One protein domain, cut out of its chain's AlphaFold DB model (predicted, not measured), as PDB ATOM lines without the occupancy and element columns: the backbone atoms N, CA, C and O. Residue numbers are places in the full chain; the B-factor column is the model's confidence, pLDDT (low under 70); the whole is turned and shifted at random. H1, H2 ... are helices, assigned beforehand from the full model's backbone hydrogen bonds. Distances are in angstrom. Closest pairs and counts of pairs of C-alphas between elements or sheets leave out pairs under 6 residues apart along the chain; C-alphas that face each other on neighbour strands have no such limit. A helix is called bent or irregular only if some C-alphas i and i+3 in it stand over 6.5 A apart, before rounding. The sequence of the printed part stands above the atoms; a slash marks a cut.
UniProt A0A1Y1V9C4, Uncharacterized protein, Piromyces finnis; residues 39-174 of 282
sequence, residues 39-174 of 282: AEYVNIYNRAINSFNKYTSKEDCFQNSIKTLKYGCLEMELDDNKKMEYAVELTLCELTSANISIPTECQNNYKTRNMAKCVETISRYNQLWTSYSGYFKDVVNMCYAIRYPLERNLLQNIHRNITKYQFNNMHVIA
ATOM      1  N   ALA A  39    -105.455 -13.849  12.118       77.44
ATOM      2  CA  ALA A  39    -104.219 -14.614  12.092       77.44
ATOM      3  C   ALA A  39    -104.079 -15.455  10.809       77.44
ATOM      4  O   ALA A  39    -102.958 -15.656  10.337       77.44
ATOM      5  N   GLU A  40    -105.178 -15.916  10.201       79.75
ATOM      6  CA  GLU A  40    -105.130 -16.580   8.896       79.75
ATOM      7  C   GLU A  40    -104.660 -15.604   7.805       79.75
ATOM      8  O   GLU A  40    -103.736 -15.912   7.046       79.75
ATOM      9  N   TYR A  41    -105.197 -14.384   7.798       76.56
ATOM     10  CA  TYR A  41    -104.830 -13.335   6.845       76.56
ATOM     11  C   TYR A  41    -103.357 -12.906   6.977       76.56
ATOM     12  O   TYR A  41    -102.654 -12.755   5.971       76.56
ATOM     13  N   VAL A  42    -102.847 -12.786   8.211       82.00
ATOM     14  CA  VAL A  42    -101.413 -12.549   8.480       82.00
ATOM     15  C   VAL A  42    -100.555 -13.687   7.916       82.00
ATOM     16  O   VAL A  42     -99.533 -13.429   7.278       82.00
ATOM     17  N   ASN A  43    -100.974 -14.943   8.087       84.75
ATOM     18  CA  ASN A  43    -100.253 -16.103   7.559       84.75
ATOM     19  C   ASN A  43    -100.275 -16.175   6.021       84.75
ATOM     20  O   ASN A  43     -99.261 -16.534   5.416       84.75
ATOM     21  N   ILE A  44    -101.383 -15.793   5.374       83.75
ATOM     22  CA  ILE A  44    -101.480 -15.684   3.909       83.75
ATOM     23  C   ILE A  44    -100.523 -14.604   3.388       83.75
ATOM     24  O   ILE A  44     -99.723 -14.882   2.493       83.75
ATOM     25  N   TYR A  45    -100.533 -13.406   3.983       84.56
ATOM     26  CA  TYR A  45     -99.611 -12.333   3.599       84.56
ATOM     27  C   TYR A  45     -98.139 -12.713   3.829       84.56
ATOM     28  O   TYR A  45     -97.306 -12.504   2.946       84.56
ATOM     29  N   ASN A  46     -97.814 -13.336   4.965       86.94
ATOM     30  CA  ASN A  46     -96.450 -13.775   5.264       86.94
ATOM     31  C   ASN A  46     -95.961 -14.855   4.283       86.94
ATOM     32  O   ASN A  46     -94.808 -14.818   3.856       86.94
ATOM     33  N   ARG A  47     -96.829 -15.783   3.856       86.31
ATOM     34  CA  ARG A  47     -96.516 -16.739   2.779       86.31
ATOM     35  C   ARG A  47     -96.228 -16.008   1.465       86.31
ATOM     36  O   ARG A  47     -95.199 -16.259   0.843       86.31
ATOM     37  N   ALA A  48     -97.103 -15.080   1.084       85.44
ATOM     38  CA  ALA A  48     -96.993 -14.301  -0.142       85.44
ATOM     39  C   ALA A  48     -95.688 -13.492  -0.221       85.44
ATOM     40  O   ALA A  48     -94.930 -13.620  -1.186       85.44
ATOM     41  N   ILE A  49     -95.390 -12.694   0.810       86.88
ATOM     42  CA  ILE A  49     -94.198 -11.838   0.832       86.88
ATOM     43  C   ILE A  49     -92.905 -12.661   0.908       86.88
ATOM     44  O   ILE A  49     -91.912 -12.276   0.298       86.88
ATOM     45  N   ASN A  50     -92.917 -13.832   1.556       87.88
ATOM     46  CA  ASN A  50     -91.768 -14.739   1.568       87.88
ATOM     47  C   ASN A  50     -91.511 -15.369   0.189       87.88
ATOM     48  O   ASN A  50     -90.361 -15.375  -0.257       87.88
ATOM     49  N   SER A  51     -92.552 -15.829  -0.520       84.69
ATOM     50  CA  SER A  51     -92.419 -16.292  -1.912       84.69
ATOM     51  C   SER A  51     -91.886 -15.186  -2.827       84.69
ATOM     52  O   SER A  51     -91.024 -15.452  -3.654       84.69
ATOM     53  N   PHE A  52     -92.328 -13.936  -2.662       85.38
ATOM     54  CA  PHE A  52     -91.823 -12.799  -3.440       85.38
ATOM     55  C   PHE A  52     -90.357 -12.455  -3.120       85.38
ATOM     56  O   PHE A  52     -89.515 -12.415  -4.022       85.38
ATOM     57  N   ASN A  53     -90.029 -12.291  -1.834       85.94
ATOM     58  CA  ASN A  53     -88.692 -11.915  -1.369       85.94
ATOM     59  C   ASN A  53     -87.610 -12.928  -1.787       85.94
ATOM     60  O   ASN A  53     -86.490 -12.530  -2.110       85.94
ATOM     61  N   LYS A  54     -87.957 -14.224  -1.830       83.00
ATOM     62  CA  LYS A  54     -87.095 -15.342  -2.261       83.00
ATOM     63  C   LYS A  54     -86.527 -15.179  -3.677       83.00
ATOM     64  O   LYS A  54     -85.474 -15.744  -3.970       83.00
ATOM     65  N   TYR A  55     -87.214 -14.445  -4.555       77.50
ATOM     66  CA  TYR A  55     -86.809 -14.287  -5.955       77.50
ATOM     67  C   TYR A  55     -86.364 -12.860  -6.297       77.50
ATOM     68  O   TYR A  55     -85.527 -12.696  -7.180       77.50
ATOM     69  N   THR A  56     -86.817 -11.829  -5.570       75.31
ATOM     70  CA  THR A  56     -86.283 -10.458  -5.731       75.31
ATOM     71  C   THR A  56     -84.821 -10.311  -5.313       75.31
ATOM     72  O   THR A  56     -84.177  -9.352  -5.724       75.31
ATOM     73  N   SER A  57     -84.302 -11.229  -4.494       74.06
ATOM     74  CA  SER A  57     -82.900 -11.272  -4.064       74.06
ATOM     75  C   SER A  57     -81.963 -11.994  -5.044       74.06
ATOM     76  O   SER A  57     -80.758 -12.019  -4.806       74.06
ATOM     77  N   LYS A  58     -82.490 -12.587  -6.128       73.56
ATOM     78  CA  LYS A  58     -81.695 -13.243  -7.176       73.56
ATOM     79  C   LYS A  58     -81.236 -12.245  -8.259       73.56
ATOM     80  O   LYS A  58     -81.741 -11.125  -8.365       73.56
ATOM     81  N   GLU A  59     -80.270 -12.678  -9.066       70.56
ATOM     82  CA  GLU A  59     -79.638 -11.899 -10.142       70.56
ATOM     83  C   GLU A  59     -80.581 -11.567 -11.323       70.56
ATOM     84  O   GLU A  59     -81.702 -12.076 -11.431       70.56
ATOM     85  N   ASP A  60     -80.105 -10.692 -12.216       74.94
ATOM     86  CA  ASP A  60     -80.861  -9.888 -13.190       74.94
ATOM     87  C   ASP A  60     -81.980 -10.592 -13.970       74.94
ATOM     88  O   ASP A  60     -83.025  -9.980 -14.215       74.94
ATOM     89  N   CYS A  61     -81.807 -11.863 -14.349       86.12
ATOM     90  CA  CYS A  61     -82.839 -12.627 -15.056       86.12
ATOM     91  C   CYS A  61     -84.146 -12.671 -14.246       86.12
ATOM     92  O   CYS A  61     -85.201 -12.262 -14.736       86.12
ATOM     93  N   PHE A  62     -84.058 -13.055 -12.966       87.12
ATOM     94  CA  PHE A  62     -85.209 -13.113 -12.066       87.12
ATOM     95  C   PHE A  62     -85.820 -11.728 -11.850       87.12
ATOM     96  O   PHE A  62     -87.042 -11.583 -11.852       87.12
ATOM     97  N   GLN A  63     -84.991 -10.686 -11.730       84.88
ATOM     98  CA  GLN A  63     -85.493  -9.320 -11.579       84.88
ATOM     99  C   GLN A  63     -86.291  -8.851 -12.798       84.88
ATOM    100  O   GLN A  63     -87.265  -8.118 -12.637       84.88
ATOM    101  N   ASN A  64     -85.910  -9.257 -14.009       84.38
ATOM    102  CA  ASN A  64     -86.627  -8.887 -15.228       84.38
ATOM    103  C   ASN A  64     -87.973  -9.617 -15.343       84.38
ATOM    104  O   ASN A  64     -88.982  -8.962 -15.612       84.38
ATOM    105  N   SER A  65     -88.035 -10.907 -15.007       84.94
ATOM    106  CA  SER A  65     -89.310 -11.631 -14.868       84.94
ATOM    107  C   SER A  65     -90.218 -10.997 -13.815       84.94
ATOM    108  O   SER A  65     -91.397 -10.759 -14.065       84.94
ATOM    109  N   ILE A  66     -89.667 -10.618 -12.656       86.50
ATOM    110  CA  ILE A  66     -90.428  -9.975 -11.574       86.50
ATOM    111  C   ILE A  66     -90.915  -8.569 -11.964       86.50
ATOM    112  O   ILE A  66     -92.018  -8.182 -11.579       86.50
ATOM    113  N   LYS A  67     -90.146  -7.794 -12.746       85.94
ATOM    114  CA  LYS A  67     -90.610  -6.508 -13.306       85.94
ATOM    115  C   LYS A  67     -91.823  -6.720 -14.217       85.94
ATOM    116  O   LYS A  67     -92.810  -6.009 -14.063       85.94
ATOM    117  N   THR A  68     -91.783  -7.710 -15.109       85.38
ATOM    118  CA  THR A  68     -92.904  -8.036 -16.010       85.38
ATOM    119  C   THR A  68     -94.118  -8.563 -15.235       85.38
ATOM    120  O   THR A  68     -95.244  -8.136 -15.491       85.38
ATOM    121  N   LEU A  69     -93.892  -9.425 -14.237       87.31
ATOM    122  CA  LEU A  69     -94.916  -9.950 -13.332       87.31
ATOM    123  C   LEU A  69     -95.623  -8.826 -12.564       87.31
ATOM    124  O   LEU A  69     -96.845  -8.831 -12.486       87.31
ATOM    125  N   LYS A  70     -94.892  -7.817 -12.067       87.00
ATOM    126  CA  LYS A  70     -95.486  -6.669 -11.355       87.00
ATOM    127  C   LYS A  70     -96.574  -5.950 -12.146       87.00
ATOM    128  O   LYS A  70     -97.561  -5.553 -11.538       87.00
ATOM    129  N   TYR A  71     -96.414  -5.801 -13.461       85.25
ATOM    130  CA  TYR A  71     -97.445  -5.203 -14.312       85.25
ATOM    131  C   TYR A  71     -98.590  -6.182 -14.605       85.25
ATOM    132  O   TYR A  71     -99.749  -5.784 -14.540       85.25
ATOM    133  N   GLY A  72     -98.292  -7.465 -14.848       83.75
ATOM    134  CA  GLY A  72     -99.317  -8.499 -15.052       83.75
ATOM    135  C   GLY A  72    -100.225  -8.716 -13.833       83.75
ATOM    136  O   GLY A  72    -101.422  -8.937 -13.989       83.75
ATOM    137  N   CYS A  73     -99.686  -8.574 -12.621       87.44
ATOM    138  CA  CYS A  73    -100.437  -8.665 -11.368       87.44
ATOM    139  C   CYS A  73    -101.346  -7.455 -11.078       87.44
ATOM    140  O   CYS A  73    -101.997  -7.456 -10.040       87.44
ATOM    141  N   LEU A  74    -101.394  -6.413 -11.919       82.69
ATOM    142  CA  LEU A  74    -102.323  -5.285 -11.721       82.69
ATOM    143  C   LEU A  74    -103.759  -5.611 -12.169       82.69
ATOM    144  O   LEU A  74    -104.685  -4.864 -11.859       82.69
ATOM    145  N   GLU A  75    -103.953  -6.716 -12.891       76.81
ATOM    146  CA  GLU A  75    -105.269  -7.211 -13.295       76.81
ATOM    147  C   GLU A  75    -105.976  -7.965 -12.150       76.81
ATOM    148  O   GLU A  75    -105.345  -8.501 -11.234       76.81
ATOM    149  N   MET A  76    -107.315  -7.990 -12.194       59.94
ATOM    150  CA  MET A  76    -108.156  -8.522 -11.110       59.94
ATOM    151  C   MET A  76    -107.930 -10.017 -10.852       59.94
ATOM    152  O   MET A  76    -107.945 -10.434  -9.695       59.94
ATOM    153  N   GLU A  77    -107.643 -10.788 -11.896       71.81
ATOM    154  CA  GLU A  77    -107.200 -12.178 -11.816       71.81
ATOM    155  C   GLU A  77    -106.030 -12.377 -12.780       71.81
ATOM    156  O   GLU A  77    -106.020 -11.823 -13.880       71.81
ATOM    157  N   LEU A  78    -105.036 -13.172 -12.380       79.06
ATOM    158  CA  LEU A  78    -103.954 -13.547 -13.282       79.06
ATOM    159  C   LEU A  78    -104.398 -14.758 -14.110       79.06
ATOM    160  O   LEU A  78    -104.541 -15.847 -13.556       79.06
ATOM    161  N   ASP A  79    -104.596 -14.579 -15.415       84.00
ATOM    162  CA  ASP A  79    -104.934 -15.659 -16.354       84.00
ATOM    163  C   ASP A  79    -103.946 -16.844 -16.284       84.00
ATOM    164  O   ASP A  79    -102.755 -16.665 -16.018       84.00
ATOM    165  N   ASP A  80    -104.420 -18.065 -16.540       84.50
ATOM    166  CA  ASP A  80    -103.594 -19.275 -16.475       84.50
ATOM    167  C   ASP A  80    -102.467 -19.279 -17.518       84.50
ATOM    168  O   ASP A  80    -101.361 -19.714 -17.198       84.50
ATOM    169  N   ASN A  81    -102.664 -18.711 -18.716       86.62
ATOM    170  CA  ASN A  81    -101.573 -18.586 -19.691       86.62
ATOM    171  C   ASN A  81    -100.493 -17.622 -19.180       86.62
ATOM    172  O   ASN A  81     -99.303 -17.905 -19.325       86.62
ATOM    173  N   LYS A  82    -100.883 -16.533 -18.496       86.31
ATOM    174  CA  LYS A  82     -99.939 -15.637 -17.805       86.31
ATOM    175  C   LYS A  82     -99.231 -16.340 -16.640       86.31
ATOM    176  O   LYS A  82     -98.019 -16.191 -16.500       86.31
ATOM    177  N   LYS A  83     -99.932 -17.158 -15.838       89.25
ATOM    178  CA  LYS A  83     -99.299 -18.000 -14.797       89.25
ATOM    179  C   LYS A  83     -98.241 -18.929 -15.403       89.25
ATOM    180  O   LYS A  83     -97.133 -19.004 -14.875       89.25
ATOM    181  N   MET A  84     -98.556 -19.593 -16.520       89.88
ATOM    182  CA  MET A  84     -97.609 -20.436 -17.264       89.88
ATOM    183  C   MET A  84     -96.424 -19.624 -17.803       89.88
ATOM    184  O   MET A  84     -95.288 -20.078 -17.698       89.88
ATOM    185  N   GLU A  85     -96.657 -18.414 -18.322       89.94
ATOM    186  CA  GLU A  85     -95.606 -17.527 -18.836       89.94
ATOM    187  C   GLU A  85     -94.573 -17.166 -17.767       89.94
ATOM    188  O   GLU A  85     -93.385 -17.429 -17.959       89.94
ATOM    189  N   TYR A  86     -95.014 -16.660 -16.614       90.12
ATOM    190  CA  TYR A  86     -94.102 -16.317 -15.523       90.12
ATOM    191  C   TYR A  86     -93.458 -17.557 -14.881       90.12
ATOM    192  O   TYR A  86     -92.293 -17.507 -14.490       90.12
ATOM    193  N   ALA A  87     -94.165 -18.690 -14.816       92.25
ATOM    194  CA  ALA A  87     -93.596 -19.941 -14.320       92.25
ATOM    195  C   ALA A  87     -92.481 -20.483 -15.231       92.25
ATOM    196  O   ALA A  87     -91.445 -20.928 -14.731       92.25
ATOM    197  N   VAL A  88     -92.653 -20.412 -16.558       92.31
ATOM    198  CA  VAL A  88     -91.596 -20.756 -17.520       92.31
ATOM    199  C   VAL A  88     -90.447 -19.757 -17.438       92.31
ATOM    200  O   VAL A  88     -89.312 -20.200 -17.311       92.31
ATOM    201  N   GLU A  89     -90.700 -18.445 -17.434       90.75
ATOM    202  CA  GLU A  89     -89.637 -17.434 -17.303       90.75
ATOM    203  C   GLU A  89     -88.726 -17.689 -16.092       90.75
ATOM    204  O   GLU A  89     -87.507 -17.786 -16.238       90.75
ATOM    205  N   LEU A  90     -89.317 -17.860 -14.907       91.12
ATOM    206  CA  LEU A  90     -88.572 -18.087 -13.668       91.12
ATOM    207  C   LEU A  90     -87.834 -19.437 -13.674       91.12
ATOM    208  O   LEU A  90     -86.710 -19.520 -13.178       91.12
ATOM    209  N   THR A  91     -88.416 -20.467 -14.301       92.56
ATOM    210  CA  THR A  91     -87.735 -21.752 -14.528       92.56
ATOM    211  C   THR A  91     -86.517 -21.570 -15.433       92.56
ATOM    212  O   THR A  91     -85.436 -22.044 -15.098       92.56
ATOM    213  N   LEU A  92     -86.646 -20.849 -16.551       91.06
ATOM    214  CA  LEU A  92     -85.541 -20.611 -17.485       91.06
ATOM    215  C   LEU A  92     -84.415 -19.781 -16.854       91.06
ATOM    216  O   LEU A  92     -83.242 -20.079 -17.092       91.06
ATOM    217  N   CYS A  93     -84.742 -18.809 -15.999       90.12
ATOM    218  CA  CYS A  93     -83.745 -18.113 -15.187       90.12
ATOM    219  C   CYS A  93     -83.017 -19.061 -14.221       90.12
ATOM    220  O   CYS A  93     -81.801 -18.952 -14.068       90.12
ATOM    221  N   GLU A  94     -83.718 -20.025 -13.613       89.94
ATOM    222  CA  GLU A  94     -83.094 -21.023 -12.739       89.94
ATOM    223  C   GLU A  94     -82.152 -21.957 -13.505       89.94
ATOM    224  O   GLU A  94     -80.999 -22.099 -13.097       89.94
ATOM    225  N   LEU A  95     -82.579 -22.496 -14.654       91.06
ATOM    226  CA  LEU A  95     -81.718 -23.329 -15.505       91.06
ATOM    227  C   LEU A  95     -80.472 -22.569 -15.968       91.06
ATOM    228  O   LEU A  95     -79.368 -23.098 -15.870       91.06
ATOM    229  N   THR A  96     -80.635 -21.307 -16.380       88.75
ATOM    230  CA  THR A  96     -79.512 -20.439 -16.766       88.75
ATOM    231  C   THR A  96     -78.542 -20.243 -15.597       88.75
ATOM    232  O   THR A  96     -77.342 -20.444 -15.763       88.75
ATOM    233  N   SER A  97     -79.046 -19.933 -14.395       88.12
ATOM    234  CA  SER A  97     -78.210 -19.750 -13.194       88.12
ATOM    235  C   SER A  97     -77.517 -21.034 -12.716       88.12
ATOM    236  O   SER A  97     -76.449 -20.971 -12.114       88.12
ATOM    237  N   ALA A  98     -78.090 -22.201 -13.019       88.88
ATOM    238  CA  ALA A  98     -77.518 -23.513 -12.725       88.88
ATOM    239  C   ALA A  98     -76.614 -24.058 -13.854       88.88
ATOM    240  O   ALA A  98     -76.116 -25.178 -13.743       88.88
ATOM    241  N   ASN A  99     -76.414 -23.295 -14.938       88.38
ATOM    242  CA  ASN A  99     -75.720 -23.719 -16.162       88.38
ATOM    243  C   ASN A  99     -76.295 -25.017 -16.786       88.38
ATOM    244  O   ASN A  99     -75.570 -25.840 -17.345       88.38
ATOM    245  N   ILE A 100     -77.614 -25.205 -16.675       89.44
ATOM    246  CA  ILE A 100     -78.366 -26.315 -17.273       89.44
ATOM    247  C   ILE A 100     -78.866 -25.885 -18.657       89.44
ATOM    248  O   ILE A 100     -79.436 -24.805 -18.824       89.44
ATOM    249  N   SER A 101     -78.687 -26.744 -19.660       88.62
ATOM    250  CA  SER A 101     -79.132 -26.487 -21.030       88.62
ATOM    251  C   SER A 101     -80.657 -26.337 -21.127       88.62
ATOM    252  O   SER A 101     -81.425 -27.230 -20.771       88.62
ATOM    253  N   ILE A 102     -81.105 -25.199 -21.663       89.62
ATOM    254  CA  ILE A 102     -82.527 -24.920 -21.907       89.62
ATOM    255  C   ILE A 102     -83.041 -25.798 -23.067       89.62
ATOM    256  O   ILE A 102     -82.414 -25.785 -24.132       89.62
ATOM    257  N   PRO A 103     -84.185 -26.502 -22.932       89.25
ATOM    258  CA  PRO A 103     -84.773 -27.285 -24.021       89.25
ATOM    259  C   PRO A 103     -85.128 -26.443 -25.251       89.25
ATOM    260  O   PRO A 103     -85.595 -25.311 -25.124       89.25
ATOM    261  N   THR A 104     -84.961 -27.001 -26.452       86.44
ATOM    262  CA  THR A 104     -85.143 -26.283 -27.726       86.44
ATOM    263  C   THR A 104     -86.550 -25.726 -27.930       86.44
ATOM    264  O   THR A 104     -86.694 -24.663 -28.523       86.44
ATOM    265  N   GLU A 105     -87.591 -26.366 -27.389       86.56
ATOM    266  CA  GLU A 105     -88.975 -25.870 -27.466       86.56
ATOM    267  C   GLU A 105     -89.210 -24.621 -26.597       86.56
ATOM    268  O   GLU A 105     -90.170 -23.880 -26.823       86.56
ATOM    269  N   CYS A 106     -88.327 -24.380 -25.621       87.75
ATOM    270  CA  CYS A 106     -88.313 -23.206 -24.752       87.75
ATOM    271  C   CYS A 106     -87.342 -22.108 -25.231       87.75
ATOM    272  O   CYS A 106     -87.386 -20.990 -24.719       87.75
ATOM    273  N   GLN A 107     -86.466 -22.386 -26.202       81.56
ATOM    274  CA  GLN A 107     -85.561 -21.385 -26.773       81.56
ATOM    275  C   GLN A 107     -86.301 -20.523 -27.809       81.56
ATOM    276  O   GLN A 107     -86.850 -21.052 -28.769       81.56
ATOM    277  N   ASN A 108     -86.247 -19.195 -27.645       67.69
ATOM    278  CA  ASN A 108     -86.779 -18.166 -28.555       67.69
ATOM    279  C   ASN A 108     -88.294 -18.237 -28.872       67.69
ATOM    280  O   ASN A 108     -88.810 -19.182 -29.458       67.69
ATOM    281  N   ASN A 109     -89.027 -17.158 -28.569       65.25
ATOM    282  CA  ASN A 109     -90.447 -16.979 -28.927       65.25
ATOM    283  C   ASN A 109     -91.426 -18.071 -28.430       65.25
ATOM    284  O   ASN A 109     -92.540 -18.177 -28.950       65.25
ATOM    285  N   TYR A 110     -91.078 -18.834 -27.384       68.56
ATOM    286  CA  TYR A 110     -91.985 -19.819 -26.772       68.56
ATOM    287  C   TYR A 110     -93.356 -19.202 -26.431       68.56
ATOM    288  O   TYR A 110     -94.387 -19.795 -26.756       68.56
ATOM    289  N   LYS A 111     -93.355 -17.962 -25.913       69.12
ATOM    290  CA  LYS A 111     -94.529 -17.152 -25.542       69.12
ATOM    291  C   LYS A 111     -95.638 -17.083 -26.600       69.12
ATOM    292  O   LYS A 111     -96.803 -17.043 -26.233       69.12
ATOM    293  N   THR A 112     -95.310 -17.068 -27.896       64.06
ATOM    294  CA  THR A 112     -96.300 -16.785 -28.958       64.06
ATOM    295  C   THR A 112     -96.734 -17.998 -29.779       64.06
ATOM    296  O   THR A 112     -97.730 -17.905 -30.494       64.06
ATOM    297  N   ARG A 113     -96.004 -19.126 -29.732       65.25
ATOM    298  CA  ARG A 113     -96.310 -20.318 -30.562       65.25
ATOM    299  C   ARG A 113     -96.035 -21.685 -29.932       65.25
ATOM    300  O   ARG A 113     -96.594 -22.668 -30.409       65.25
ATOM    301  N   ASN A 114     -95.177 -21.779 -28.913       77.88
ATOM    302  CA  ASN A 114     -94.677 -23.070 -28.412       77.88
ATOM    303  C   ASN A 114     -94.833 -23.266 -26.892       77.88
ATOM    304  O   ASN A 114     -94.383 -24.290 -26.392       77.88
ATOM    305  N   MET A 115     -95.496 -22.360 -26.160       86.88
ATOM    306  CA  MET A 115     -95.640 -22.415 -24.694       86.88
ATOM    307  C   MET A 115     -96.048 -23.805 -24.174       86.88
ATOM    308  O   MET A 115     -95.331 -24.394 -23.369       86.88
ATOM    309  N   ALA A 116     -97.139 -24.374 -24.699       86.81
ATOM    310  CA  ALA A 116     -97.601 -25.705 -24.301       86.81
ATOM    311  C   ALA A 116     -96.545 -26.806 -24.533       86.81
ATOM    312  O   ALA A 116     -96.395 -27.681 -23.690       86.81
ATOM    313  N   LYS A 117     -95.763 -26.727 -25.622       88.88
ATOM    314  CA  LYS A 117     -94.678 -27.680 -25.928       88.88
ATOM    315  C   LYS A 117     -93.458 -27.482 -25.031       88.88
ATOM    316  O   LYS A 117     -92.833 -28.458 -24.647       88.88
ATOM    317  N   CYS A 118     -93.127 -26.242 -24.673       91.00
ATOM    318  CA  CYS A 118     -92.078 -25.958 -23.693       91.00
ATOM    319  C   CYS A 118     -92.440 -26.562 -22.325       91.00
ATOM    320  O   CYS A 118     -91.628 -27.272 -21.734       91.00
ATOM    321  N   VAL A 119     -93.681 -26.367 -21.860       92.38
ATOM    322  CA  VAL A 119     -94.179 -26.980 -20.615       92.38
ATOM    323  C   VAL A 119     -94.264 -28.509 -20.726       92.38
ATOM    324  O   VAL A 119     -93.934 -29.202 -19.765       92.38
ATOM    325  N   GLU A 120     -94.623 -29.055 -21.892       91.88
ATOM    326  CA  GLU A 120     -94.569 -30.498 -22.158       91.88
ATOM    327  C   GLU A 120     -93.134 -31.045 -22.081       91.88
ATOM    328  O   GLU A 120     -92.896 -32.039 -21.402       91.88
ATOM    329  N   THR A 121     -92.143 -30.399 -22.707       91.88
ATOM    330  CA  THR A 121     -90.744 -30.838 -22.587       91.88
ATOM    331  C   THR A 121     -90.249 -30.718 -21.143       91.88
ATOM    332  O   THR A 121     -89.598 -31.637 -20.654       91.88
ATOM    333  N   ILE A 122     -90.600 -29.647 -20.422       92.94
ATOM    334  CA  ILE A 122     -90.293 -29.487 -18.990       92.94
ATOM    335  C   ILE A 122     -90.891 -30.632 -18.154       92.94
ATOM    336  O   ILE A 122     -90.210 -31.154 -17.270       92.94
ATOM    337  N   SER A 123     -92.129 -31.063 -18.429       92.50
ATOM    338  CA  SER A 123     -92.796 -32.125 -17.657       92.50
ATOM    339  C   SER A 123     -92.159 -33.510 -17.830       92.50
ATOM    340  O   SER A 123     -92.259 -34.341 -16.929       92.50
ATOM    341  N   ARG A 124     -91.429 -33.747 -18.933       92.81
ATOM    342  CA  ARG A 124     -90.687 -34.998 -19.189       92.81
ATOM    343  C   ARG A 124     -89.451 -35.187 -18.298       92.81
ATOM    344  O   ARG A 124     -88.916 -36.293 -18.244       92.81
ATOM    345  N   TYR A 125     -88.991 -34.147 -17.597       91.31
ATOM    346  CA  TYR A 125     -87.806 -34.196 -16.736       91.31
ATOM    347  C   TYR A 125     -88.151 -33.792 -15.297       91.31
ATOM    348  O   TYR A 125     -88.349 -32.615 -15.002       91.31
ATOM    349  N   ASN A 126     -88.145 -34.755 -14.368       89.69
ATOM    350  CA  ASN A 126     -88.583 -34.566 -12.973       89.69
ATOM    351  C   ASN A 126     -87.974 -33.337 -12.263       89.69
ATOM    352  O   ASN A 126     -88.659 -32.671 -11.488       89.69
ATOM    353  N   GLN A 127     -86.703 -33.014 -12.526       87.56
ATOM    354  CA  GLN A 127     -86.027 -31.839 -11.955       87.56
ATOM    355  C   GLN A 127     -86.586 -30.513 -12.507       87.56
ATOM    356  O   GLN A 127     -86.897 -29.601 -11.737       87.56
ATOM    357  N   LEU A 128     -86.788 -30.425 -13.828       91.88
ATOM    358  CA  LEU A 128     -87.356 -29.241 -14.486       91.88
ATOM    359  C   LEU A 128     -88.824 -29.055 -14.076       91.88
ATOM    360  O   LEU A 128     -89.235 -27.952 -13.718       91.88
ATOM    361  N   TRP A 129     -89.592 -30.151 -14.038       94.31
ATOM    362  CA  TRP A 129     -90.973 -30.168 -13.558       94.31
ATOM    363  C   TRP A 129     -91.110 -29.710 -12.099       94.31
ATOM    364  O   TRP A 129     -92.051 -28.990 -11.764       94.31
ATOM    365  N   THR A 130     -90.170 -30.086 -11.226       93.44
ATOM    366  CA  THR A 130     -90.167 -29.648  -9.818       93.44
ATOM    367  C   THR A 130     -89.984 -28.132  -9.715       93.44
ATOM    368  O   THR A 130     -90.729 -27.479  -8.985       93.44
ATOM    369  N   SER A 131     -89.065 -27.565 -10.504       92.25
ATOM    370  CA  SER A 131     -88.852 -26.112 -10.577       92.25
ATOM    371  C   SER A 131     -90.108 -25.405 -11.104       92.25
ATOM    372  O   SER A 131     -90.699 -24.581 -10.405       92.25
ATOM    373  N   TYR A 132     -90.595 -25.801 -12.285       95.12
ATOM    374  CA  TYR A 132     -91.769 -25.202 -12.928       95.12
ATOM    375  C   TYR A 132     -93.042 -25.286 -12.076       95.12
ATOM    376  O   TYR A 132     -93.727 -24.283 -11.890       95.12
ATOM    377  N   SER A 133     -93.359 -26.457 -11.515       94.38
ATOM    378  CA  SER A 133     -94.563 -26.632 -10.689       94.38
ATOM    379  C   SER A 133     -94.454 -25.958  -9.313       94.38
ATOM    380  O   SER A 133     -95.484 -25.686  -8.690       94.38
ATOM    381  N   GLY A 134     -93.235 -25.647  -8.856       93.12
ATOM    382  CA  GLY A 134     -92.978 -24.722  -7.754       93.12
ATOM    383  C   GLY A 134     -93.289 -23.280  -8.152       93.12
ATOM    384  O   GLY A 134     -94.160 -22.654  -7.544       93.12
ATOM    385  N   TYR A 135     -92.658 -22.778  -9.219       92.75
ATOM    386  CA  TYR A 135     -92.870 -21.416  -9.721       92.75
ATOM    387  C   TYR A 135     -94.332 -21.131 -10.087       92.75
ATOM    388  O   TYR A 135     -94.851 -20.082  -9.720       92.75
ATOM    389  N   PHE A 136     -95.038 -22.073 -10.716       92.62
ATOM    390  CA  PHE A 136     -96.457 -21.935 -11.067       92.62
ATOM    391  C   PHE A 136     -97.362 -21.706  -9.843       92.62
ATOM    392  O   PHE A 136     -98.308 -20.923  -9.908       92.62
ATOM    393  N   LYS A 137     -97.046 -22.331  -8.700       90.31
ATOM    394  CA  LYS A 137     -97.746 -22.099  -7.424       90.31
ATOM    395  C   LYS A 137     -97.318 -20.777  -6.782       90.31
ATOM    396  O   LYS A 137     -98.158 -20.032  -6.279       90.31
ATOM    397  N   ASP A 138     -96.023 -20.470  -6.814       90.56
ATOM    398  CA  ASP A 138     -95.465 -19.253  -6.217       90.56
ATOM    399  C   ASP A 138     -95.869 -17.965  -6.955       90.56
ATOM    400  O   ASP A 138     -95.983 -16.926  -6.313       90.56
ATOM    401  N   VAL A 139     -96.138 -17.995  -8.265       90.81
ATOM    402  CA  VAL A 139     -96.551 -16.810  -9.046       90.81
ATOM    403  C   VAL A 139     -97.840 -16.172  -8.502       90.81
ATOM    404  O   VAL A 139     -97.933 -14.946  -8.434       90.81
ATOM    405  N   VAL A 140     -98.803 -16.970  -8.027       88.31
ATOM    406  CA  VAL A 140    -100.034 -16.449  -7.399       88.31
ATOM    407  C   VAL A 140     -99.724 -15.779  -6.053       88.31
ATOM    408  O   VAL A 140    -100.185 -14.667  -5.792       88.31
ATOM    409  N   ASN A 141     -98.869 -16.408  -5.235       88.69
ATOM    410  CA  ASN A 141     -98.370 -15.839  -3.978       88.69
ATOM    411  C   ASN A 141     -97.619 -14.512  -4.222       88.69
ATOM    412  O   ASN A 141     -97.818 -13.542  -3.493       88.69
ATOM    413  N   MET A 142     -96.807 -14.432  -5.283       89.19
ATOM    414  CA  MET A 142     -96.119 -13.204  -5.684       89.19
ATOM    415  C   MET A 142     -97.094 -12.098  -6.095       89.19
ATOM    416  O   MET A 142     -96.934 -10.969  -5.637       89.19
ATOM    417  N   CYS A 143     -98.125 -12.393  -6.897       89.25
ATOM    418  CA  CYS A 143     -99.126 -11.380  -7.242       89.25
ATOM    419  C   CYS A 143     -99.865 -10.838  -6.017       89.25
ATOM    420  O   CYS A 143    -100.071  -9.628  -5.935       89.25
ATOM    421  N   TYR A 144    -100.201 -11.685  -5.040       87.50
ATOM    422  CA  TYR A 144    -100.796 -11.221  -3.784       87.50
ATOM    423  C   TYR A 144     -99.859 -10.259  -3.034       87.50
ATOM    424  O   TYR A 144    -100.280  -9.178  -2.624       87.50
ATOM    425  N   ALA A 145     -98.567 -10.595  -2.924       88.50
ATOM    426  CA  ALA A 145     -97.562  -9.735  -2.291       88.50
ATOM    427  C   ALA A 145     -97.359  -8.390  -3.011       88.50
ATOM    428  O   ALA A 145     -97.094  -7.379  -2.363       88.50
ATOM    429  N   ILE A 146     -97.486  -8.371  -4.342       88.25
ATOM    430  CA  ILE A 146     -97.371  -7.165  -5.174       88.25
ATOM    431  C   ILE A 146     -98.614  -6.275  -5.034       88.25
ATOM    432  O   ILE A 146     -98.483  -5.059  -4.885       88.25
ATOM    433  N   ARG A 147     -99.816  -6.866  -5.073       87.69
ATOM    434  CA  ARG A 147    -101.098  -6.144  -5.027       87.69
ATOM    435  C   ARG A 147    -101.421  -5.589  -3.648       87.69
ATOM    436  O   ARG A 147    -101.779  -4.420  -3.545       87.69
ATOM    437  N   TYR A 148    -101.256  -6.392  -2.597       87.00
ATOM    438  CA  TYR A 148    -101.671  -6.039  -1.238       87.00
ATOM    439  C   TYR A 148    -101.220  -4.643  -0.756       87.00
ATOM    440  O   TYR A 148    -102.072  -3.896  -0.271       87.00
ATOM    441  N   PRO A 149     -99.947  -4.206  -0.894       84.88
ATOM    442  CA  PRO A 149     -99.555  -2.855  -0.486       84.88
ATOM    443  C   PRO A 149    -100.198  -1.751  -1.343       84.88
ATOM    444  O   PRO A 149    -100.478  -0.673  -0.822       84.88
ATOM    445  N   LEU A 150    -100.465  -1.999  -2.631       85.38
ATOM    446  CA  LEU A 150    -101.133  -1.041  -3.519       85.38
ATOM    447  C   LEU A 150    -102.615  -0.896  -3.147       85.38
ATOM    448  O   LEU A 150    -103.094   0.219  -2.941       85.38
ATOM    449  N   GLU A 151    -103.311  -2.022  -2.989       86.50
ATOM    450  CA  GLU A 151    -104.721  -2.089  -2.594       86.50
ATOM    451  C   GLU A 151    -104.935  -1.503  -1.193       86.50
ATOM    452  O   GLU A 151    -105.825  -0.674  -1.004       86.50
ATOM    453  N   ARG A 152    -104.063  -1.830  -0.228       86.25
ATOM    454  CA  ARG A 152    -104.068  -1.242   1.122       86.25
ATOM    455  C   ARG A 152    -103.911   0.277   1.083       86.25
ATOM    456  O   ARG A 152    -104.670   0.975   1.751       86.25
ATOM    457  N   ASN A 153    -102.950   0.797   0.317       84.50
ATOM    458  CA  ASN A 153    -102.718   2.241   0.218       84.50
ATOM    459  C   ASN A 153    -103.897   2.960  -0.459       84.50
ATOM    460  O   ASN A 153    -104.314   4.025  -0.002       84.50
ATOM    461  N   LEU A 154    -104.470   2.368  -1.513       86.94
ATOM    462  CA  LEU A 154    -105.670   2.878  -2.179       86.94
ATOM    463  C   LEU A 154    -106.863   2.921  -1.211       86.94
ATOM    464  O   LEU A 154    -107.489   3.968  -1.059       86.94
ATOM    465  N   LEU A 155    -107.123   1.819  -0.506       87.75
ATOM    466  CA  LEU A 155    -108.199   1.688   0.475       87.75
ATOM    467  C   LEU A 155    -108.046   2.698   1.625       87.75
ATOM    468  O   LEU A 155    -108.995   3.407   1.954       87.75
ATOM    469  N   GLN A 156    -106.840   2.841   2.187       85.88
ATOM    470  CA  GLN A 156    -106.550   3.834   3.231       85.88
ATOM    471  C   GLN A 156    -106.768   5.277   2.750       85.88
ATOM    472  O   GLN A 156    -107.322   6.090   3.491       85.88
ATOM    473  N   ASN A 157    -106.380   5.607   1.515       86.19
ATOM    474  CA  ASN A 157    -106.605   6.937   0.944       86.19
ATOM    475  C   ASN A 157    -108.093   7.206   0.661       86.19
ATOM    476  O   ASN A 157    -108.575   8.307   0.931       86.19
ATOM    477  N   ILE A 158    -108.839   6.202   0.184       86.81
ATOM    478  CA  ILE A 158    -110.295   6.284   0.005       86.81
ATOM    479  C   ILE A 158    -110.988   6.517   1.354       86.81
ATOM    480  O   ILE A 158    -111.757   7.470   1.471       86.81
ATOM    481  N   HIS A 159    -110.668   5.734   2.392       87.38
ATOM    482  CA  HIS A 159    -111.237   5.933   3.730       87.38
ATOM    483  C   HIS A 159    -110.909   7.315   4.303       87.38
ATOM    484  O   HIS A 159    -111.825   8.014   4.721       87.38
ATOM    485  N   ARG A 160    -109.646   7.766   4.245       84.62
ATOM    486  CA  ARG A 160    -109.251   9.117   4.694       84.62
ATOM    487  C   ARG A 160    -110.067  10.221   4.016       84.62
ATOM    488  O   ARG A 160    -110.518  11.148   4.686       84.62
ATOM    489  N   ASN A 161    -110.293  10.109   2.706       86.12
ATOM    490  CA  ASN A 161    -111.119  11.062   1.966       86.12
ATOM    491  C   ASN A 161    -112.597  10.986   2.385       86.12
ATOM    492  O   ASN A 161    -113.198  12.024   2.657       86.12
ATOM    493  N   ILE A 162    -113.174   9.784   2.496       88.88
ATOM    494  CA  ILE A 162    -114.567   9.582   2.929       88.88
ATOM    495  C   ILE A 162    -114.788  10.146   4.338       88.88
ATOM    496  O   ILE A 162    -115.701  10.947   4.523       88.88
ATOM    497  N   THR A 163    -113.933   9.809   5.308       85.50
ATOM    498  CA  THR A 163    -114.018  10.312   6.688       85.50
ATOM    499  C   THR A 163    -113.903  11.836   6.738       85.50
ATOM    500  O   THR A 163    -114.681  12.482   7.436       85.50
ATOM    501  N   LYS A 164    -113.018  12.445   5.933       82.81
ATOM    502  CA  LYS A 164    -112.915  13.910   5.818       82.81
ATOM    503  C   LYS A 164    -114.199  14.554   5.275       82.81
ATOM    504  O   LYS A 164    -114.623  15.588   5.789       82.81
ATOM    505  N   TYR A 165    -114.840  13.956   4.268       83.31
ATOM    506  CA  TYR A 165    -116.135  14.439   3.768       83.31
ATOM    507  C   TYR A 165    -117.267  14.229   4.783       83.31
ATOM    508  O   TYR A 165    -118.076  15.135   4.974       83.31
ATOM    509  N   GLN A 166    -117.309  13.084   5.468       83.25
ATOM    510  CA  GLN A 166    -118.282  12.803   6.530       83.25
ATOM    511  C   GLN A 166    -118.167  13.812   7.678       83.25
ATOM    512  O   GLN A 166    -119.178  14.389   8.070       83.25
ATOM    513  N   PHE A 167    -116.948  14.092   8.150       81.69
ATOM    514  CA  PHE A 167    -116.677  15.094   9.181       81.69
ATOM    515  C   PHE A 167    -117.136  16.497   8.758       81.69
ATOM    516  O   PHE A 167    -117.911  17.135   9.469       81.69
ATOM    517  N   ASN A 168    -116.732  16.954   7.567       78.06
ATOM    518  CA  ASN A 168    -117.136  18.264   7.046       78.06
ATOM    519  C   ASN A 168    -118.664  18.388   6.933       78.06
ATOM    520  O   ASN A 168    -119.236  19.399   7.344       78.06
ATOM    521  N   ASN A 169    -119.334  17.352   6.422       78.81
ATOM    522  CA  ASN A 169    -120.791  17.322   6.306       78.81
ATOM    523  C   ASN A 169    -121.463  17.340   7.687       78.81
ATOM    524  O   ASN A 169    -122.398  18.110   7.891       78.81
ATOM    525  N   MET A 170    -120.970  16.550   8.647       83.00
ATOM    526  CA  MET A 170    -121.485  16.516  10.019       83.00
ATOM    527  C   MET A 170    -121.332  17.872  10.719       83.00
ATOM    528  O   MET A 170    -122.289  18.347  11.328       83.00
ATOM    529  N   HIS A 171    -120.184  18.539  10.573       77.94
ATOM    530  CA  HIS A 171    -119.954  19.879  11.117       77.94
ATOM    531  C   HIS A 171    -120.908  20.923  10.508       77.94
ATOM    532  O   HIS A 171    -121.528  21.703  11.235       77.94
ATOM    533  N   VAL A 172    -121.097  20.914   9.180       80.75
ATOM    534  CA  VAL A 172    -122.072  21.794   8.508       80.75
ATOM    535  C   VAL A 172    -123.490  21.518   9.012       80.75
ATOM    536  O   VAL A 172    -124.183  22.456   9.409       80.75
ATOM    537  N   ILE A 173    -123.909  20.252   9.077       79.94
ATOM    538  CA  ILE A 173    -125.235  19.845   9.563       79.94
ATOM    539  C   ILE A 173    -125.457  20.286  11.019       79.94
ATOM    540  O   ILE A 173    -126.487  20.888  11.321       79.94
ATOM    541  N   ALA A 174    -124.481  20.078  11.908       83.75
ATOM    542  CA  ALA A 174    -124.547  20.531  13.297       83.75
ATOM    543  C   ALA A 174    -124.669  22.063  13.403       83.75
ATOM    544  O   ALA A 174    -125.466  22.568  14.197       83.75
TER     545      ALA A 174
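This is residues 39 to 174 of the 282 residues of an uncharacterized protein of Piromyces finnis (UniProt A0A1Y1V9C4). One long, nearly straight helix, H6, runs through a compact body with its first arm and sticks out as a bare stem, residues 152 to 174. H1 packs across one side of that arm, H3 of the hairpin H2-H3 across the other. The 136 printed residues hold six named helices: all helix, loose, radius of gyration of the C-alphas 20.1 A, spans 73 by 31 by 26 A.

H1, residues 39 to 56, touches H6a, residues 126 to 146, at a steep tilt of 62 degrees, with residues 45 to 52 alone; the closest C-alphas, Ala 48 and Asn 141, are 4.4 A apart. H2, residues 60 to 72, and H3, residues 80 to 97, form a hairpin at 10 degrees; closest C-alphas Cys 61 and Cys 93, 5.6 A. H3 touches H6a at a steep tilt of 61 degrees; closest C-alphas Ala 87 and Phe 136, 4.8 A. H4, residues 110 to 113, is close but not clearly touching H5, residues 115 to 123; closest C-alphas Tyr 110 and Cys 118, 6.9 A. H5 and H6a touch only at the corner. Every O i to N i+4 pair is within hydrogen-bond range in H3 and H5, but 13 of 14 in H1, 8 of 9 in H2 and 14 of 17 in H6a.

H1 begins at C-alpha 39 (-104.219, -14.614, 12.092). H6, residues 126 to 174, by its hydrogen bonds was assigned as one helix, but is bent, C-alphas 146 and 149 being 6.7 A apart; H6a measures 29.8 A, and H6b, residues 149 to 174, 36.9 A, ending at C-alpha 174 (-124.547, 20.531, 13.297).

The printed part has no cut; the link H3 to H4 is long, and pLDDT is under 70 at residue 76 and residues 108 to 113.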